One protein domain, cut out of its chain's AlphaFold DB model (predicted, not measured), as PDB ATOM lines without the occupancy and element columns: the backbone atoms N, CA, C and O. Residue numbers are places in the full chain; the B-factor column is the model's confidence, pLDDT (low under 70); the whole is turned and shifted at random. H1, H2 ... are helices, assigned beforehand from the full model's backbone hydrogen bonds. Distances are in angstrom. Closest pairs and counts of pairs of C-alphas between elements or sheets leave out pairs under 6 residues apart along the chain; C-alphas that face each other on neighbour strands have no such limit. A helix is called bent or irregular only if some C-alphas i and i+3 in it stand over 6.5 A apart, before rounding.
ATOM      1  N   PRO A  28      94.046  35.655 113.486       73.62
ATOM      2  CA  PRO A  28      93.124  35.801 114.605       73.62
ATOM      3  C   PRO A  28      91.734  35.341 114.168       73.62
ATOM      4  O   PRO A  28      91.274  35.692 113.080       73.62
ATOM      5  N   TYR A  29      91.085  34.529 114.998       85.12
ATOM      6  CA  TYR A  29      89.742  34.034 114.755       85.12
ATOM      7  C   TYR A  29      88.752  35.012 115.403       85.12
ATOM      8  O   TYR A  29      88.544  34.960 116.623       85.12
ATOM      9  N   PRO A  30      88.122  35.915 114.622       89.06
ATOM     10  CA  PRO A  30      87.474  37.108 115.172       89.06
ATOM     11  C   PRO A  30      86.368  36.793 116.180       89.06
ATOM     12  O   PRO A  30      86.155  37.555 117.116       89.06
ATOM     13  N   LEU A  31      85.703  35.645 116.016       93.94
ATOM     14  CA  LEU A  31      84.591  35.213 116.862       93.94
ATOM     15  C   LEU A  31      85.015  34.787 118.275       93.94
ATOM     16  O   LEU A  31      84.207  34.874 119.200       93.94
ATOM     17  N   ARG A  32      86.261  34.324 118.454       94.38
ATOM     18  CA  ARG A  32      86.778  33.808 119.738       94.38
ATOM     19  C   ARG A  32      87.758  34.760 120.410       94.38
ATOM     20  O   ARG A  32      87.942  34.656 121.621       94.38
ATOM     21  N   ASP A  33      88.338  35.688 119.658       89.88
ATOM     22  CA  ASP A  33      89.399  36.564 120.158       89.88
ATOM     23  C   ASP A  33      88.878  37.904 120.686       89.88
ATOM     24  O   ASP A  33      89.552  38.556 121.485       89.88
ATOM     25  N   ARG A  34      87.681  38.339 120.270       92.94
ATOM     26  CA  ARG A  34      87.126  39.637 120.669       92.94
ATOM     27  C   ARG A  34      85.599  39.643 120.677       92.94
ATOM     28  O   ARG A  34      84.962  38.931 119.914       92.94
ATOM     29  N   VAL A  35      85.029  40.505 121.517       95.50
ATOM     30  CA  VAL A  35      83.610  40.876 121.524       95.50
ATOM     31  C   VAL A  35      83.510  42.403 121.540       95.50
ATOM     32  O   VAL A  35      83.635  43.023 122.595       95.50
ATOM     33  N   PRO A  36      83.371  43.054 120.378       95.06
ATOM     34  CA  PRO A  36      83.370  44.513 120.272       95.06
ATOM     35  C   PRO A  36      81.974  45.131 120.478       95.06
ATOM     36  O   PRO A  36      81.713  46.237 120.013       95.06
ATOM     37  N   GLU A  37      81.063  44.436 121.157       96.31
ATOM     38  CA  GLU A  37      79.695  44.901 121.382       96.31
ATOM     39  C   GLU A  37      79.168  44.540 122.769       96.31
ATOM     40  O   GLU A  37      79.603  43.570 123.388       96.31
ATOM     41  N   GLU A  38      78.241  45.366 123.251       97.44
ATOM     42  CA  GLU A  38      77.562  45.170 124.530       97.44
ATOM     43  C   GLU A  38      76.584  43.995 124.448       97.44
ATOM     44  O   GLU A  38      76.159  43.593 123.360       97.44
ATOM     45  N   PHE A  39      76.170  43.481 125.602       97.81
ATOM     46  CA  PHE A  39      75.167  42.440 125.722       97.81
ATOM     47  C   PHE A  39      73.940  42.756 124.873       97.81
ATOM     48  O   PHE A  39      73.178  43.696 125.110       97.81
ATOM     49  N   SER A  40      73.722  41.919 123.865       96.06
ATOM     50  CA  SER A  40      72.613  42.080 122.947       96.06
ATOM     51  C   SER A  40      72.034  40.744 122.537       96.06
ATOM     52  O   SER A  40      72.656  39.696 122.661       96.06
ATOM     53  N   PHE A  41      70.785  40.770 122.073       94.38
ATOM     54  CA  PHE A  41      70.145  39.549 121.594       94.38
ATOM     55  C   PHE A  41      70.576  39.156 120.184       94.38
ATOM     56  O   PHE A  41      70.248  38.055 119.757       94.38
ATOM     57  N   LYS A  42      71.279  40.056 119.492       96.25
ATOM     58  CA  LYS A  42      71.748  39.913 118.122       96.25
ATOM     59  C   LYS A  42      73.171  40.428 117.994       96.25
ATOM     60  O   LYS A  42      73.574  41.260 118.801       96.25
ATOM     61  N   ILE A  43      73.868  40.003 116.952       97.69
ATOM     62  CA  ILE A  43      75.204  40.509 116.620       97.69
ATOM     63  C   ILE A  43      75.055  41.811 115.835       97.69
ATOM     64  O   ILE A  43      74.327  41.863 114.842       97.69
ATOM     65  N   LYS A  44      75.719  42.873 116.289       97.62
ATOM     66  CA  LYS A  44      75.675  44.213 115.680       97.62
ATOM     67  C   LYS A  44      77.027  44.682 115.167       97.62
ATOM     68  O   LYS A  44      77.059  45.608 114.358       97.62
ATOM     69  N   ALA A  45      78.121  44.096 115.650       97.06
ATOM     70  CA  ALA A  45      79.468  44.516 115.294       97.06
ATOM     71  C   ALA A  45      79.719  44.383 113.776       97.06
ATOM     72  O   ALA A  45      79.683  43.260 113.259       97.06
ATOM     73  N   PRO A  46      79.971  45.487 113.043       96.88
ATOM     74  CA  PRO A  46      80.131  45.452 111.587       96.88
ATOM     75  C   PRO A  46      81.248  44.517 111.112       96.88
ATOM     76  O   PRO A  46      81.091  43.826 110.106       96.88
ATOM     77  N   GLU A  47      82.363  44.459 111.841       95.62
ATOM     78  CA  GLU A  47      83.484  43.563 111.560       95.62
ATOM     79  C   GLU A  47      83.092  42.086 111.692       95.62
ATOM     80  O   GLU A  47      83.441  41.277 110.830       95.62
ATOM     81  N   THR A  48      82.302  41.746 112.713       96.38
ATOM     82  CA  THR A  48      81.800  40.388 112.939       96.38
ATOM     83  C   THR A  48      80.810  40.003 111.848       96.38
ATOM     84  O   THR A  48      80.927  38.928 111.270       96.38
ATOM     85  N   ILE A  49      79.875  40.892 111.502       97.62
ATOM     86  CA  ILE A  49      78.905  40.666 110.419       97.62
ATOM     87  C   ILE A  49      79.630  40.461 109.082       97.62
ATOM     88  O   ILE A  49      79.322  39.528 108.340       97.62
ATOM     89  N   THR A  50      80.643  41.285 108.796       97.12
ATOM     90  CA  THR A  50      81.470  41.151 107.588       97.12
ATOM     91  C   THR A  50      82.154  39.788 107.553       97.12
ATOM     92  O   THR A  50      82.048  39.081 106.551       97.12
ATOM     93  N   TYR A  51      82.791  39.371 108.650       96.31
ATOM     94  CA  TYR A  51      83.390  38.042 108.761       96.31
ATOM     95  C   TYR A  51      82.364  36.925 108.505       96.31
ATOM     96  O   TYR A  51      82.572  36.086 107.630       96.31
ATOM     97  N   LEU A  52      81.218  36.956 109.195       97.00
ATOM     98  CA  LEU A  52      80.158  35.951 109.059       97.00
ATOM     99  C   LEU A  52      79.601  35.855 107.630       97.00
ATOM    100  O   LEU A  52      79.196  34.773 107.207       97.00
ATOM    101  N   SER A  53      79.586  36.964 106.884       97.06
ATOM    102  CA  SER A  53      79.111  37.007 105.492       97.06
ATOM    103  C   SER A  53      80.143  36.552 104.452       97.06
ATOM    104  O   SER A  53      79.765  36.203 103.337       97.06
ATOM    105  N   THR A  54      81.437  36.570 104.791       96.62
ATOM    106  CA  THR A  54      82.538  36.344 103.835       96.62
ATOM    107  C   THR A  54      83.296  35.044 104.068       96.62
ATOM    108  O   THR A  54      84.007  34.590 103.172       96.62
ATOM    109  N   VAL A  55      83.173  34.442 105.255       96.12
ATOM    110  CA  VAL A  55      83.885  33.211 105.601       96.12
ATOM    111  C   VAL A  55      83.404  32.026 104.759       96.12
ATOM    112  O   VAL A  55      82.207  31.758 104.652       96.12
ATOM    113  N   ASP A  56      84.353  31.284 104.185       95.94
ATOM    114  CA  ASP A  56      84.074  30.027 103.490       95.94
ATOM    115  C   ASP A  56      83.929  28.882 104.505       95.94
ATOM    116  O   ASP A  56      84.905  28.355 105.045       95.94
ATOM    117  N   GLU A  57      82.685  28.482 104.761       94.94
ATOM    118  CA  GLU A  57      82.335  27.405 105.689       94.94
ATOM    119  C   GLU A  57      82.924  26.038 105.325       94.94
ATOM    120  O   GLU A  57      83.091  25.186 106.209       94.94
ATOM    121  N   ALA A  58      83.253  25.806 104.049       95.50
ATOM    122  CA  ALA A  58      83.853  24.550 103.616       95.50
ATOM    123  C   ALA A  58      85.264  24.364 104.194       95.50
ATOM    124  O   ALA A  58      85.691  23.227 104.399       95.50
ATOM    125  N   LEU A  59      85.948  25.468 104.512       94.12
ATOM    126  CA  LEU A  59      87.288  25.481 105.104       94.12
ATOM    127  C   LEU A  59      87.271  25.384 106.637       94.12
ATOM    128  O   LEU A  59      88.325  25.243 107.257       94.12
ATOM    129  N   LEU A  60      86.094  25.467 107.263       93.38
ATOM    130  CA  LEU A  60      85.951  25.427 108.715       93.38
ATOM    131  C   LEU A  60      85.806  23.995 109.237       93.38
ATOM    132  O   LEU A  60      85.167  23.137 108.616       93.38
ATOM    133  N   THR A  61      86.346  23.765 110.436       94.19
ATOM    134  CA  THR A  61      86.074  22.565 111.233       94.19
ATOM    135  C   THR A  61      84.579  22.474 111.578       94.19
ATOM    136  O   THR A  61      83.893  23.501 111.607       94.19
ATOM    137  N   PRO A  62      84.036  21.273 111.856       96.19
ATOM    138  CA  PRO A  62      82.606  21.107 112.127       96.19
ATOM    139  C   PRO A  62      82.055  21.994 113.256       96.19
ATOM    140  O   PRO A  62      80.936  22.489 113.143       96.19
ATOM    141  N   ASP A  63      82.827  22.228 114.322       96.31
ATOM    142  CA  ASP A  63      82.436  23.102 115.434       96.31
ATOM    143  C   ASP A  63      82.357  24.575 115.009       96.31
ATOM    144  O   ASP A  63      81.366  25.243 115.295       96.31
ATOM    145  N   ARG A  64      83.364  25.062 114.272       96.19
ATOM    146  CA  ARG A  64      83.426  26.439 113.764       96.19
ATOM    147  C   ARG A  64      82.362  26.710 112.712       96.19
ATOM    148  O   ARG A  64      81.792  27.792 112.683       96.19
ATOM    149  N   ARG A  65      82.066  25.727 111.860       97.12
ATOM    150  CA  ARG A  65      80.974  25.832 110.888       97.12
ATOM    151  C   ARG A  65      79.633  26.015 111.592       97.12
ATOM    152  O   ARG A  65      78.871  26.900 111.221       97.12
ATOM    153  N   LEU A  66      79.371  25.212 112.625       98.06
ATOM    154  CA  LEU A  66      78.145  25.334 113.407       98.06
ATOM    155  C   LEU A  66      78.070  26.682 114.145       98.06
ATOM    156  O   LEU A  66      77.023  27.319 114.113       98.06
ATOM    157  N   GLU A  67      79.172  27.132 114.751       98.19
ATOM    158  CA  GLU A  67      79.304  28.461 115.383       98.19
ATOM    159  C   GLU A  67      78.961  29.582 114.384       98.19
ATOM    160  O   GLU A  67      78.084  30.403 114.641       98.19
ATOM    161  N   VAL A  68      79.560  29.571 113.185       98.00
ATOM    162  CA  VAL A  68      79.263  30.549 112.122       98.00
ATOM    163  C   VAL A  68      77.793  30.514 111.708       98.00
ATOM    164  O   VAL A  68      77.190  31.578 111.568       98.00
ATOM    165  N   HIS A  69      77.197  29.331 111.543       97.94
ATOM    166  CA  HIS A  69      75.786  29.201 111.176       97.94
ATOM    167  C   HIS A  69      74.873  29.830 112.245       97.94
ATOM    168  O   HIS A  69      73.991  30.626 111.918       97.94
ATOM    169  N   ILE A  70      75.115  29.528 113.526       98.31
ATOM    170  CA  ILE A  70      74.344  30.081 114.649       98.31
ATOM    171  C   ILE A  70      74.477  31.605 114.695       98.31
ATOM    172  O   ILE A  70      73.475  32.324 114.729       98.31
ATOM    173  N   LEU A  71      75.714  32.104 114.677       98.31
ATOM    174  CA  LEU A  71      76.000  33.530 114.785       98.31
ATOM    175  C   LEU A  71      75.485  34.313 113.571       98.31
ATOM    176  O   LEU A  71      74.998  35.431 113.744       98.31
ATOM    177  N   ARG A  72      75.498  33.732 112.362       98.12
ATOM    178  CA  ARG A  72      74.874  34.349 111.183       98.12
ATOM    179  C   ARG A  72      73.369  34.516 111.388       98.12
ATOM    180  O   ARG A  72      72.879  35.635 111.244       98.12
ATOM    181  N   GLY A  73      72.672  33.475 111.846       98.12
ATOM    182  CA  GLY A  73      71.250  33.575 112.190       98.12
ATOM    183  C   GLY A  73      70.974  34.663 113.237       98.12
ATOM    184  O   GLY A  73      70.067  35.475 113.072       98.12
ATOM    185  N   LEU A  74      71.812  34.765 114.276       98.12
ATOM    186  CA  LEU A  74      71.711  35.832 115.283       98.12
ATOM    187  C   LEU A  74      72.078  37.229 114.759       98.12
ATOM    188  O   LEU A  74      71.720  38.214 115.398       98.12
ATOM    189  N   SER A  75      72.788  37.357 113.640       97.88
ATOM    190  CA  SER A  75      73.103  38.656 113.030       97.88
ATOM    191  C   SER A  75      71.971  39.197 112.148       97.88
ATOM    192  O   SER A  75      71.824  40.410 111.997       97.88
ATOM    193  N   GLU A  76      71.135  38.307 111.609       97.94
ATOM    194  CA  GLU A  76      70.068  38.639 110.656       97.94
ATOM    195  C   GLU A  76      68.755  39.056 111.337       97.94
ATOM    196  O   GLU A  76      67.900  39.697 110.721       97.94
ATOM    197  N   ILE A  77      68.589  38.747 112.625       97.50
ATOM    198  CA  ILE A  77      67.364  39.076 113.356       97.50
ATOM    199  C   ILE A  77      67.229  40.574 113.666       97.50
ATOM    200  O   ILE A  77      68.176  41.307 113.978       97.50
ATOM    201  N   SER A  78      65.985  41.039 113.640       96.69
ATOM    202  CA  SER A  78      65.598  42.419 113.935       96.69
ATOM    203  C   SER A  78      64.979  42.574 115.326       96.69
ATOM    204  O   SER A  78      65.164  43.615 115.961       96.69
ATOM    205  N   ALA A  79      64.320  41.526 115.824       96.44
ATOM    206  CA  ALA A  79      63.604  41.513 117.092       96.44
ATOM    207  C   ALA A  79      63.984  40.299 117.961       96.44
ATOM    208  O   ALA A  79      64.528  39.302 117.491       96.44
ATOM    209  N   LYS A  80      63.752  40.415 119.273       95.00
ATOM    210  CA  LYS A  80      64.208  39.437 120.277       95.00
ATOM    211  C   LYS A  80      63.451  38.107 120.212       95.00
ATOM    212  O   LYS A  80      64.012  37.069 120.545       95.00
ATOM    213  N   ASP A  81      62.179  38.147 119.853       93.69
ATOM    214  CA  ASP A  81      61.324  36.978 119.642       93.69
ATOM    215  C   ASP A  81      61.805  36.101 118.475       93.69
ATOM    216  O   ASP A  81      61.726  34.877 118.573       93.69
ATOM    217  N   GLN A  82      62.445  36.692 117.462       96.94
ATOM    218  CA  GLN A  82      63.025  35.965 116.323       96.94
ATOM    219  C   GLN A  82      64.207  35.054 116.695       96.94
ATOM    220  O   GLN A  82      64.565  34.169 115.923       96.94
ATOM    221  N   VAL A  83      64.801  35.192 117.891       97.06
ATOM    222  CA  VAL A  83      65.833  34.247 118.374       97.06
ATOM    223  C   VAL A  83      65.298  32.809 118.386       97.06
ATOM    224  O   VAL A  83      66.048  31.868 118.135       97.06
ATOM    225  N   GLN A  84      64.002  32.632 118.664       96.12
ATOM    226  CA  GLN A  84      63.373  31.313 118.660       96.12
ATOM    227  C   GLN A  84      63.200  30.758 117.248       96.12
ATOM    228  O   GLN A  84      63.468  29.582 117.044       96.12
ATOM    229  N   GLU A  85      62.859  31.603 116.275       96.75
ATOM    230  CA  GLU A  85      62.758  31.205 114.866       96.75
ATOM    231  C   GLU A  85      64.108  30.699 114.338       96.75
ATOM    232  O   GLU A  85      64.162  29.669 113.668       96.75
ATOM    233  N   VAL A  86      65.213  31.359 114.712       97.81
ATOM    234  CA  VAL A  86      66.569  30.899 114.362       97.81
ATOM    235  C   VAL A  86      66.872  29.541 115.002       97.81
ATOM    236  O   VAL A  86      67.404  28.653 114.336       97.81
ATOM    237  N   LEU A  87      66.530  29.348 116.281       97.69
ATOM    238  CA  LEU A  87      66.760  28.074 116.973       97.69
ATOM    239  C   LEU A  87      65.941  26.935 116.358       97.69
ATOM    240  O   LEU A  87      66.465  25.837 116.177       97.69
ATOM    241  N   ASP A  88      64.670  27.191 116.061       96.44
ATOM    242  CA  ASP A  88      63.766  26.204 115.477       96.44
ATOM    243  C   ASP A  88      64.221  25.855 114.045       96.44
ATOM    244  O   ASP A  88      64.302  24.676 113.698       96.44
ATOM    245  N   GLY A  89      64.673  26.846 113.266       97.56
ATOM    246  CA  GLY A  89      65.304  26.631 111.962       97.56
ATOM    247  C   GLY A  89      66.552  25.746 112.044       97.56
ATOM    248  O   GLY A  89      66.632  24.742 111.338       97.56
ATOM    249  N   LEU A  90      67.485  26.051 112.955       97.50
ATOM    250  CA  LEU A  90      68.677  25.228 113.220       97.50
ATOM    251  C   LEU A  90      68.312  23.804 113.656       97.50
ATOM    252  O   LEU A  90      68.956  22.833 113.265       97.50
ATOM    253  N   TRP A  91      67.280  23.655 114.487       96.69
ATOM    254  CA  TRP A  91      66.810  22.350 114.939       96.69
ATOM    255  C   TRP A  91      66.304  21.486 113.776       96.69
ATOM    256  O   TRP A  91      66.549  20.275 113.743       96.69
ATOM    257  N   GLU A  92      65.605  22.091 112.820       97.06
ATOM    258  CA  GLU A  92      65.078  21.403 111.646       97.06
ATOM    259  C   GLU A  92      66.175  21.084 110.623       97.06
ATOM    260  O   GLU A  92      66.260  19.939 110.155       97.06
ATOM    261  N   SER A  93      67.031  22.061 110.316       97.00
ATOM    262  CA  SER A  93      68.016  21.986 109.236       97.00
ATOM    263  C   SER A  93      69.308  21.260 109.613       97.00
ATOM    264  O   SER A  93      69.888  20.604 108.750       97.00
ATOM    265  N   GLU A  94      69.734  21.294 110.883       97.56
ATOM    266  CA  GLU A  94      71.030  20.764 111.328       97.56
ATOM    267  C   GLU A  94      70.871  19.510 112.218       97.56
ATOM    268  O   GLU A  94      70.651  19.600 113.434       97.56
ATOM    269  N   PRO A  95      71.034  18.280 111.677       96.94
ATOM    270  CA  PRO A  95      70.933  17.043 112.463       96.94
ATOM    271  C   PRO A  95      71.893  16.993 113.659       96.94
ATOM    272  O   PRO A  95      71.581  16.384 114.687       96.94
ATOM    273  N   LEU A  96      73.054  17.643 113.535       97.06
ATOM    274  CA  LEU A  96      74.041  17.736 114.604       97.06
ATOM    275  C   LEU A  96      73.501  18.518 115.809       97.06
ATOM    276  O   LEU A  96      73.689  18.065 116.937       97.06
ATOM    277  N   VAL A  97      72.765  19.616 115.592       97.81
ATOM    278  CA  VAL A  97      72.127  20.397 116.667       97.81
ATOM    279  C   VAL A  97      71.163  19.514 117.453       97.81
ATOM    280  O   VAL A  97      71.272  19.410 118.675       97.81
ATOM    281  N   ARG A  98      70.283  18.772 116.764       97.19
ATOM    282  CA  ARG A  98      69.370  17.816 117.417       97.19
ATOM    283  C   ARG A  98      70.116  16.776 118.240       97.19
ATOM    284  O   ARG A  98      69.756  16.534 119.392       97.19
ATOM    285  N   LYS A  99      71.170  16.179 117.674       97.31
ATOM    286  CA  LYS A  99      72.002  15.191 118.375       97.31
ATOM    287  C   LYS A  99      72.594  15.785 119.661       97.31
ATOM    288  O   LYS A  99      72.428  15.196 120.732       97.31
ATOM    289  N   LEU A 100      73.238  16.947 119.551       97.38
ATOM    290  CA  LEU A 100      73.912  17.636 120.652       97.38
ATOM    291  C   LEU A 100      72.937  18.051 121.765       97.38
ATOM    292  O   LEU A 100      73.240  17.869 122.942       97.38
ATOM    293  N   LEU A 101      71.749  18.548 121.414       97.12
ATOM    294  CA  LEU A 101      70.747  19.006 122.381       97.12
ATOM    295  C   LEU A 101      69.969  17.855 123.043       97.12
ATOM    296  O   LEU A 101      69.691  17.899 124.244       97.12
ATOM    297  N   GLN A 102      69.625  16.798 122.301       97.00
ATOM    298  CA  GLN A 102      68.850  15.679 122.849       97.00
ATOM    299  C   GLN A 102      69.702  14.743 123.704       97.00
ATOM    300  O   GLN A 102      69.267  14.285 124.763       97.00
ATOM    301  N   LYS A 103      70.911  14.403 123.257       96.06
ATOM    302  CA  LYS A 103      71.771  13.431 123.939       96.06
ATOM    303  C   LYS A 103      73.223  13.908 123.884       96.06
ATOM    304  O   LYS A 103      74.020  13.273 123.200       96.06
ATOM    305  N   PRO A 104      73.582  14.978 124.623       94.12
ATOM    306  CA  PRO A 104      74.970  15.419 124.688       94.12
ATOM    307  C   PRO A 104      75.813  14.288 125.289       94.12
ATOM    308  O   PRO A 104      75.629  13.912 126.455       94.12
ATOM    309  N   GLY A 105      76.659  13.694 124.447       92.44
ATOM    310  CA  GLY A 105      77.658  12.696 124.812       92.44
ATOM    311  C   GLY A 105      79.017  13.340 125.111       92.44
ATOM    312  O   GLY A 105      79.111  14.569 125.182       92.44
ATOM    313  N   PRO A 106      80.077  12.541 125.315       92.00
ATOM    314  CA  PRO A 106      81.431  13.052 125.540       92.00
ATOM    315  C   PRO A 106      81.930  13.982 124.426       92.00
ATOM    316  O   PRO A 106      82.622  14.952 124.724       92.00
ATOM    317  N   GLU A 107      81.521  13.735 123.177       92.56
ATOM    318  CA  GLU A 107      81.876  14.540 122.003       92.56
ATOM    319  C   GLU A 107      81.305  15.961 122.052       92.56
ATOM    320  O   GLU A 107      81.796  16.843 121.365       92.56
ATOM    321  N   ALA A 108      80.287  16.225 122.883       94.62
ATOM    322  CA  ALA A 108      79.730  17.569 123.036       94.62
ATOM    323  C   ALA A 108      80.778  18.578 123.546       94.62
ATOM    324  O   ALA A 108      80.632  19.779 123.337       94.62
ATOM    325  N   ARG A 109      81.851  18.098 124.187       90.50
ATOM    326  CA  ARG A 109      82.971  18.933 124.645       90.50
ATOM    327  C   ARG A 109      83.773  19.538 123.494       90.50
ATOM    328  O   ARG A 109      84.335  20.612 123.669       90.50
ATOM    329  N   ASP A 110      83.747  18.914 122.321       93.56
ATOM    330  CA  ASP A 110      84.395  19.442 121.116       93.56
ATOM    331  C   ASP A 110      83.580  20.594 120.490       93.56
ATOM    332  O   ASP A 110      84.033  21.258 119.566       93.56
ATOM    333  N   TYR A 111      82.379  20.858 121.021       97.44
ATOM    334  CA  TYR A 111      81.417  21.845 120.525       97.44
ATOM    335  C   TYR A 111      81.060  22.897 121.585       97.44
ATOM    336  O   TYR A 111      79.970  23.463 121.542       97.44
ATOM    337  N   PHE A 112      81.942  23.179 122.556       95.81
ATOM    338  CA  PHE A 112      81.633  24.123 123.643       95.81
ATOM    339  C   PHE A 112      81.167  25.501 123.159       95.81
ATOM    340  O   PHE A 112      80.242  26.054 123.749       95.81
ATOM    341  N   TYR A 113      81.770  26.021 122.089       97.81
ATOM    342  CA  TYR A 113      81.459  27.339 121.532       97.81
ATOM    343  C   TYR A 113      80.031  27.405 120.966       97.81
ATOM    344  O   TYR A 113      79.196  28.091 121.561       97.81
ATOM    345  N   PRO A 114      79.674  26.611 119.937       98.31
ATOM    346  CA  PRO A 114      78.306  26.616 119.422       98.31
ATOM    347  C   PRO A 114      77.273  26.161 120.463       98.31
ATOM    348  O   PRO A 114      76.137  26.631 120.471       98.31
ATOM    349  N   LEU A 115      77.634  25.273 121.397       98.44
ATOM    350  CA  LEU A 115      76.720  24.881 122.474       98.44
ATOM    351  C   LEU A 115      76.424  26.021 123.450       98.44
ATOM    352  O   LEU A 115      75.315  26.075 123.977       98.44
ATOM    353  N   ALA A 116      77.390  26.894 123.735       98.38
ATOM    354  CA  ALA A 116      77.193  28.056 124.598       98.38
ATOM    355  C   ALA A 116      76.193  29.045 123.975       98.38
ATOM    356  O   ALA A 116      75.314  29.566 124.666       98.38
ATOM    357  N   GLU A 117      76.271  29.231 122.660       98.31
ATOM    358  CA  GLU A 117      75.352  30.065 121.877       98.31
ATOM    359  C   GLU A 117      73.953  29.439 121.804       98.31
ATOM    360  O   GLU A 117      72.959  30.093 122.125       98.31
ATOM    361  N   LEU A 118      73.856  28.137 121.513       98.31
ATOM    362  CA  LEU A 118      72.585  27.403 121.568       98.31
ATOM    363  C   LEU A 118      71.968  27.446 122.968       98.31
ATOM    364  O   LEU A 118      70.755  27.596 123.116       98.31
ATOM    365  N   TYR A 119      72.789  27.346 124.014       98.31
ATOM    366  CA  TYR A 119      72.330  27.463 125.392       98.31
ATOM    367  C   TYR A 119      71.745  28.851 125.675       98.31
ATOM    368  O   TYR A 119      70.706  28.949 126.325       98.31
ATOM    369  N   TYR A 120      72.331  29.922 125.143       98.12
ATOM    370  CA  TYR A 120      71.721  31.250 125.193       98.12
ATOM    371  C   TYR A 120      70.360  31.304 124.489       98.12
ATOM    372  O   TYR A 120      69.389  31.806 125.070       98.12
ATOM    373  N   MET A 121      70.264  30.760 123.276       97.94
ATOM    374  CA  MET A 121      69.019  30.759 122.499       97.94
ATOM    375  C   MET A 121      67.907  29.988 123.220       97.94
ATOM    376  O   MET A 121      66.791  30.487 123.348       97.94
ATOM    377  N   LEU A 122      68.228  28.827 123.803       97.25
ATOM    378  CA  LEU A 122      67.301  28.024 124.611       97.25
ATOM    379  C   LEU A 122      66.764  28.767 125.845       97.25
ATOM    380  O   LEU A 122      65.699  28.423 126.355       97.25
ATOM    381  N   ASN A 123      67.487  29.777 126.334       96.31
ATOM    382  CA  ASN A 123      67.098  30.592 127.486       96.31
ATOM    383  C   ASN A 123      66.555  31.981 127.086       96.31
ATOM    384  O   ASN A 123      66.365  32.843 127.950       96.31
ATOM    385  N   THR A 124      66.289  32.218 125.795       94.12
ATOM    386  CA  THR A 124      65.819  33.513 125.279       94.12
ATOM    387  C   THR A 124      64.424  33.413 124.668       94.12
ATOM    388  O   THR A 124      64.292  33.284 123.464       94.12
ATOM    389  N   GLY A 125      63.360  33.550 125.459       87.94
ATOM    390  CA  GLY A 125      61.990  33.583 124.927       87.94
ATOM    391  C   GLY A 125      60.978  32.908 125.845       87.94
ATOM    392  O   GLY A 125      61.266  32.674 127.021       87.94
ATOM    393  N   ALA A 126      59.789  32.620 125.310       79.06
ATOM    394  CA  ALA A 126      58.804  31.784 125.988       79.06
ATOM    395  C   ALA A 126      59.331  30.344 126.095       79.06
ATOM    396  O   ALA A 126      59.922  29.813 125.157       79.06
ATOM    397  N   SER A 127      59.162  29.728 127.264       77.81
ATOM    398  CA  SER A 127      59.739  28.417 127.553       77.81
ATOM    399  C   SER A 127      58.832  27.292 127.061       77.81
ATOM    400  O   SER A 127      57.967  26.832 127.812       77.81
ATOM    401  N   ASP A 128      59.068  26.808 125.843       92.88
ATOM    402  CA  ASP A 128      58.589  25.483 125.450       92.88
ATOM    403  C   ASP A 128      59.212  24.434 126.379       92.88
ATOM    404  O   ASP A 128      60.383  24.530 126.771       92.88
ATOM    405  N   GLU A 129      58.440  23.413 126.747       94.81
ATOM    406  CA  GLU A 129      58.889  22.401 127.706       94.81
ATOM    407  C   GLU A 129      60.176  21.701 127.245       94.81
ATOM    408  O   GLU A 129      61.124  21.579 128.025       94.81
ATOM    409  N   TRP A 130      60.263  21.344 125.961       95.06
ATOM    410  CA  TRP A 130      61.442  20.686 125.402       95.06
ATOM    411  C   TRP A 130      62.686  21.590 125.413       95.06
ATOM    412  O   TRP A 130      63.784  21.102 125.682       95.06
ATOM    413  N   LYS A 131      62.531  22.906 125.189       95.69
ATOM    414  CA  LYS A 131      63.637  23.883 125.227       95.69
ATOM    415  C   LYS A 131      64.185  24.008 126.644       95.69
ATOM    416  O   LYS A 131      65.399  23.964 126.856       95.69
ATOM    417  N   ARG A 132      63.291  24.061 127.638       95.75
ATOM    418  CA  ARG A 132      63.656  24.041 129.061       95.75
ATOM    419  C   ARG A 132      64.402  22.757 129.433       95.75
ATOM    420  O   ARG A 132      65.439  22.826 130.092       95.75
ATOM    421  N   GLU A 133      63.912  21.597 128.999       96.62
ATOM    422  CA  GLU A 133      64.580  20.313 129.239       96.62
ATOM    423  C   GLU A 133      65.948  20.213 128.555       96.62
ATOM    424  O   GLU A 133      66.892  19.678 129.143       96.62
ATOM    425  N   ALA A 134      66.073  20.708 127.322       97.19
ATOM    426  CA  ALA A 134      67.332  20.738 126.586       97.19
ATOM    427  C   ALA A 134      68.352  21.663 127.268       97.19
ATOM    428  O   ALA A 134      69.488  21.246 127.498       97.19
ATOM    429  N   SER A 135      67.932  22.864 127.682       97.44
ATOM    430  CA  SER A 135      68.751  23.810 128.452       97.44
ATOM    431  C   SER A 135      69.274  23.179 129.747       97.44
ATOM    432  O   SER A 135      70.481  23.150 129.993       97.44
ATOM    433  N   GLU A 136      68.390  22.588 130.554       97.19
ATOM    434  CA  GLU A 136      68.781  21.953 131.816       97.19
ATOM    435  C   GLU A 136      69.736  20.770 131.601       97.19
ATOM    436  O   GLU A 136      70.705  20.588 132.341       97.19
ATOM    437  N   ARG A 137      69.495  19.975 130.555       97.69
ATOM    438  CA  ARG A 137      70.343  18.838 130.180       97.69
ATOM    439  C   ARG A 137      71.734  19.284 129.746       97.69
ATOM    440  O   ARG A 137      72.707  18.693 130.216       97.69
ATOM    441  N   LEU A 138      71.831  20.305 128.893       97.50
ATOM    442  CA  LEU A 138      73.106  20.899 128.497       97.50
ATOM    443  C   LEU A 138      73.854  21.429 129.716       97.50
ATOM    444  O   LEU A 138      75.017  21.082 129.909       97.50
ATOM    445  N   TYR A 139      73.181  22.195 130.578       97.69
ATOM    446  CA  TYR A 139      73.816  22.731 131.775       97.69
ATOM    447  C   TYR A 139      74.407  21.615 132.639       97.69
ATOM    448  O   TYR A 139      75.598  21.619 132.937       97.69
ATOM    449  N   ARG A 140      73.615  20.591 132.972       96.56
ATOM    450  CA  ARG A 140      74.067  19.495 133.840       96.56
ATOM    451  C   ARG A 140      75.161  18.623 133.238       96.56
ATOM    452  O   ARG A 140      75.974  18.101 133.993       96.56
ATOM    453  N   LYS A 141      75.145  18.387 131.926       96.44
ATOM    454  CA  LYS A 141      76.063  17.430 131.281       96.44
ATOM    455  C   LYS A 141      77.315  18.076 130.701       96.44
ATOM    456  O   LYS A 141      78.337  17.403 130.603       96.44
ATOM    457  N   VAL A 142      77.227  19.345 130.312       96.00
ATOM    458  CA  VAL A 142      78.278  20.051 129.572       96.00
ATOM    459  C   VAL A 142      78.851  21.190 130.411       96.00
ATOM    460  O   VAL A 142      80.063  21.249 130.595       96.00
ATOM    461  N   PHE A 143      77.999  22.058 130.965       96.75
ATOM    462  CA  PHE A 143      78.447  23.351 131.494       96.75
ATOM    463  C   PHE A 143      78.672  23.427 133.009       96.75
ATOM    464  O   PHE A 143      79.436  24.273 133.458       96.75
ATOM    465  N   CYS A 144      78.061  22.561 133.820       93.25
ATOM    466  CA  CYS A 144      78.104  22.677 135.285       93.25
ATOM    467  C   CYS A 144      79.517  22.560 135.884       93.25
ATOM    468  O   CYS A 144      79.755  23.054 136.981       93.25
ATOM    469  N   ASN A 145      80.443  21.930 135.154       87.25
ATOM    470  CA  ASN A 145      81.853  21.784 135.522       87.25
ATOM    471  C   ASN A 145      82.782  22.566 134.577       87.25
ATOM    472  O   ASN A 145      83.986  22.318 134.560       87.25
ATOM    473  N   MET A 146      82.226  23.446 133.745       93.12
ATOM    474  CA  MET A 146      83.009  24.266 132.832       93.12
ATOM    475  C   MET A 146      83.715  25.376 133.603       93.12
ATOM    476  O   MET A 146      83.111  26.062 134.426       93.12
ATOM    477  N   HIS A 147      84.987  25.582 133.291       90.75
ATOM    478  CA  HIS A 147      85.766  26.686 133.818       90.75
ATOM    479  C   HIS A 147      85.683  27.914 132.886       90.75
ATOM    480  O   HIS A 147      85.728  27.745 131.664       90.75
ATOM    481  N   PRO A 148      85.619  29.154 133.416       91.56
ATOM    482  CA  PRO A 148      85.504  30.391 132.633       91.56
ATOM    483  C   PRO A 148      86.438  30.546 131.439       91.56
ATOM    484  O   PRO A 148      86.078  31.148 130.436       91.56
ATOM    485  N   ASN A 149      87.654  30.030 131.540       82.81
ATOM    486  CA  ASN A 149      88.681  30.198 130.523       82.81
ATOM    487  C   ASN A 149      88.576  29.171 129.373       82.81
ATOM    488  O   ASN A 149      89.366  29.252 128.437       82.81
ATOM    489  N   GLN A 150      87.658  28.201 129.465       89.56
ATOM    490  CA  GLN A 150      87.350  27.270 128.376       89.56
ATOM    491  C   GLN A 150      86.465  27.915 127.301       89.56
ATOM    492  O   GLN A 150      86.297  27.339 126.228       89.56
ATOM    493  N   LEU A 151      85.911  29.096 127.587       95.31
ATOM    494  CA  LEU A 151      85.191  29.926 126.636       95.31
ATOM    495  C   LEU A 151      85.934  31.245 126.414       95.31
ATOM    496  O   LEU A 151      86.615  31.775 127.300       95.31
ATOM    497  N   SER A 152      85.740  31.797 125.227       95.69
ATOM    498  CA  SER A 152      86.185  33.129 124.835       95.69
ATOM    499  C   SER A 152      85.204  33.728 123.824       95.69
ATOM    500  O   SER A 152      84.241  33.064 123.428       95.69
ATOM    501  N   GLY A 153      85.420  34.991 123.446       96.31
ATOM    502  CA  GLY A 153      84.651  35.655 122.395       96.31
ATOM    503  C   GLY A 153      83.129  35.585 122.578       96.31
ATOM    504  O   GLY A 153      82.616  35.695 123.698       96.31
ATOM    505  N   TYR A 154      82.406  35.392 121.474       98.06
ATOM    506  CA  TYR A 154      80.938  35.378 121.465       98.06
ATOM    507  C   TYR A 154      80.335  34.228 122.272       98.06
ATOM    508  O   TYR A 154      79.338  34.434 122.967       98.06
ATOM    509  N   ALA A 155      80.965  33.054 122.286       98.19
ATOM    510  CA  ALA A 155      80.510  31.947 123.120       98.19
ATOM    511  C   ALA A 155      80.522  32.315 124.614       98.19
ATOM    512  O   ALA A 155      79.545  32.075 125.325       98.19
ATOM    513  N   LEU A 156      81.594  32.959 125.100       98.00
ATOM    514  CA  LEU A 156      81.663  33.459 126.477       98.00
ATOM    515  C   LEU A 156      80.605  34.536 126.745       98.00
ATOM    516  O   LEU A 156      79.953  34.508 127.793       98.00
ATOM    517  N   HIS A 157      80.423  35.465 125.806       98.19
ATOM    518  CA  HIS A 157      79.432  36.535 125.891       98.19
ATOM    519  C   HIS A 157      78.009  35.975 126.039       98.19
ATOM    520  O   HIS A 157      77.334  36.237 127.040       98.19
ATOM    521  N   PHE A 158      77.575  35.127 125.105       98.25
ATOM    522  CA  PHE A 158      76.234  34.550 125.105       98.25
ATOM    523  C   PHE A 158      76.009  33.591 126.277       98.25
ATOM    524  O   PHE A 158      74.953  33.645 126.914       98.25
ATOM    525  N   TYR A 159      77.000  32.771 126.638       98.44
ATOM    526  CA  TYR A 159      76.892  31.903 127.811       98.44
ATOM    527  C   TYR A 159      76.709  32.707 129.105       98.44
ATOM    528  O   TYR A 159      75.829  32.395 129.913       98.44
ATOM    529  N   THR A 160      77.471  33.791 129.274       98.50
ATOM    530  CA  THR A 160      77.326  34.694 130.427       98.50
ATOM    531  C   THR A 160      75.921  35.299 130.464       98.50
ATOM    532  O   THR A 160      75.251  35.231 131.495       98.50
ATOM    533  N   MET A 161      75.412  35.799 129.330       98.12
ATOM    534  CA  MET A 161      74.030  36.293 129.232       98.12
ATOM    535  C   MET A 161      72.991  35.224 129.581       98.12
ATOM    536  O   MET A 161      71.993  35.530 130.239       98.12
ATOM    537  N   ALA A 162      73.200  33.977 129.157       97.94
ATOM    538  CA  ALA A 162      72.297  32.869 129.449       97.94
ATOM    539  C   ALA A 162      72.196  32.618 130.961       97.94
ATOM    540  O   ALA A 162      71.090  32.520 131.497       97.94
ATOM    541  N   LEU A 163      73.333  32.581 131.666       98.12
ATOM    542  CA  LEU A 163      73.370  32.422 133.123       98.12
ATOM    543  C   LEU A 163      72.663  33.579 133.841       98.12
ATOM    544  O   LEU A 163      71.837  33.345 134.726       98.12
ATOM    545  N   LEU A 164      72.915  34.819 133.413       97.81
ATOM    546  CA  LEU A 164      72.269  36.009 133.975       97.81
ATOM    547  C   LEU A 164      70.746  35.979 133.777       97.81
ATOM    548  O   LEU A 164      69.995  36.224 134.721       97.81
ATOM    549  N   LYS A 165      70.263  35.604 132.584       95.81
ATOM    550  CA  LYS A 165      68.822  35.439 132.298       95.81
ATOM    551  C   LYS A 165      68.177  34.352 133.159       95.81
ATOM    552  O   LYS A 165      67.020  34.487 133.555       95.81
ATOM    553  N   ARG A 166      68.926  33.294 133.481       96.06
ATOM    554  CA  ARG A 166      68.509  32.228 134.405       96.06
ATOM    555  C   ARG A 166      68.634  32.612 135.885       96.06
ATOM    556  O   ARG A 166      68.319  31.782 136.734       96.06
ATOM    557  N   ARG A 167      69.039  33.849 136.206       97.25
ATOM    558  CA  ARG A 167      69.266  34.353 137.576       97.25
ATOM    559  C   ARG A 167      70.381  33.613 138.320       97.25
ATOM    560  O   ARG A 167      70.392  33.569 139.546       97.25
ATOM    561  N   MET A 168      71.321  33.033 137.581       97.44
ATOM    562  CA  MET A 168      72.481  32.319 138.114       97.44
ATOM    563  C   MET A 168      73.658  33.289 138.263       97.44
ATOM    564  O   MET A 168      74.698  33.134 137.631       97.44
ATOM    565  N   PHE A 169      73.460  34.367 139.032       97.75
ATOM    566  CA  PHE A 169      74.419  35.476 139.124       97.75
ATOM    567  C   PHE A 169      75.773  35.043 139.689       97.75
ATOM    568  O   PHE A 169      76.820  35.475 139.209       97.75
ATOM    569  N   LYS A 170      75.762  34.148 140.681       95.94
ATOM    570  CA  LYS A 170      76.985  33.623 141.295       95.94
ATOM    571  C   LYS A 170      77.791  32.785 140.304       95.94
ATOM    572  O   LYS A 170      79.010  32.902 140.258       95.94
ATOM    573  N   GLU A 171      77.112  31.954 139.524       96.88
ATOM    574  CA  GLU A 171      77.717  31.137 138.478       96.88
ATOM    575  C   GLU A 171      78.177  31.989 137.292       96.88
ATOM    576  O   GLU A 171      79.177  31.650 136.669       96.88
ATOM    577  N   ALA A 172      77.496  33.102 136.995       98.06
ATOM    578  CA  ALA A 172      77.864  34.030 135.927       98.06
ATOM    579  C   ALA A 172      79.098  34.884 136.262       98.06
ATOM    580  O   ALA A 172      79.886  35.170 135.365       98.06
ATOM    581  N   ASP A 173      79.294  35.276 137.530       96.94
ATOM    582  CA  ASP A 173      80.364  36.195 137.966       96.94
ATOM    583  C   ASP A 173      81.772  35.847 137.438       96.94
ATOM    584  O   ASP A 173      82.436  36.740 136.902       96.94
ATOM    585  N   PRO A 174      82.257  34.589 137.507       95.75
ATOM    586  CA  PRO A 174      83.596  34.272 137.021       95.75
ATOM    587  C   PRO A 174      83.706  34.299 135.482       95.75
ATOM    588  O   PRO A 174      84.751  34.688 134.956       95.75
ATOM    589  N   PHE A 175      82.638  33.967 134.745       97.62
ATOM    590  CA  PHE A 175      82.591  34.112 133.280       97.62
ATOM    591  C   PHE A 175      82.529  35.587 132.877       97.62
ATOM    592  O   PHE A 175      83.251  36.022 131.980       97.62
ATOM    593  N   PHE A 176      81.759  36.384 133.614       97.81
ATOM    594  CA  PHE A 176      81.676  37.822 133.414       97.81
ATOM    595  C   PHE A 176      83.026  38.513 133.658       97.81
ATOM    596  O   PHE A 176      83.496  39.265 132.811       97.81
TER     597      PHE A 176
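This is residues 28 to 176 of the 438 residues of an uncharacterized protein of Dissulfuribacter thermophilus (UniProt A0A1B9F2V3). A rounded ball of helices is built round the kinked helix H6, with H3, H4, H7 and H8 packed about it. H9 folds back on H8, H5 crosses between H4 and H7, and H2 packs on H3, with the short H1 between H2 and the start of H8. The printed part has 149 residues with nine named helices, H1 to H9 in order, and no named strand; the class is all helix. The whole is compact, with a radius of gyration of the C-alphas of 14.1 A and spans of 35 by 32 by 31 A.

H1, residues 30 to 33, begins at C-alpha 30 (87.474, 37.108, 115.172). H2 is residues 46 to 54. H3, residues 62 to 76, is 21.6 A long. H4 is residues 82 to 93, 16.4 A, and H5 residues 95 to 102. H6, residues 106 to 122, is 20.6 A long and irregular, with C-alphas 110 and 113 8.4 A apart and a kink of 86 degrees near residue 113. H7, residues 129 to 143, is 19.9 A long, and H8, residues 153 to 165, is 18.7 A. H9, residues 169 to 176, is only just irregular, with C-alphas 171 and 174 6.8 A apart; it ends at C-alpha 176 (81.676, 37.822, 133.414).

H6 is the hub, touching four helices. It touches H3 at a shallow tilt of 6 degrees, the same way, closest at the C-alphas of Glu 67 and Pro 114, 4.6 A. H3, H4 and H6 form an up and down bundle, each running against the one before it in the chain. H3 and H4 are a hairpin, closest at the C-alphas of Gly 73 and Val 86, 5.8 A. H6 touches H8 at a steep tilt of 59 degrees, with the C-alphas of Tyr 120 and Ala 162 closest, 4.6 A. H6 and H7 are a hairpin, as are H8 and H9. H5 touches H7, about perpendicular at 85 degrees, closest at the C-alphas of Leu 101 and Ala 134, 5.7 A. H2 touches H3, with the C-alphas of Leu 52 and Arg 72 5.9 A apart as the closest. H1 touches residues 153 to 155 of H8 alone, closest at the C-alphas of Arg 32 and Gly 153, 3.9 A. H7 and H8 are apart. Every O i to N i+4 pair is within hydrogen-bond range in H2, H3, H4, H5, H7 and H8, against 8 of 13 in H6 and 2 of 4 in H9; H1 is too short for such a pair.

The C-alphas farthest apart, those of Ala 58 and Lys 170, are 39.4 A apart. The printed part has no cut. The link from H1 to H2, residues 34 to 45, is long. The mean pLDDT of the printed part is 95.7, and no printed residue is under 70.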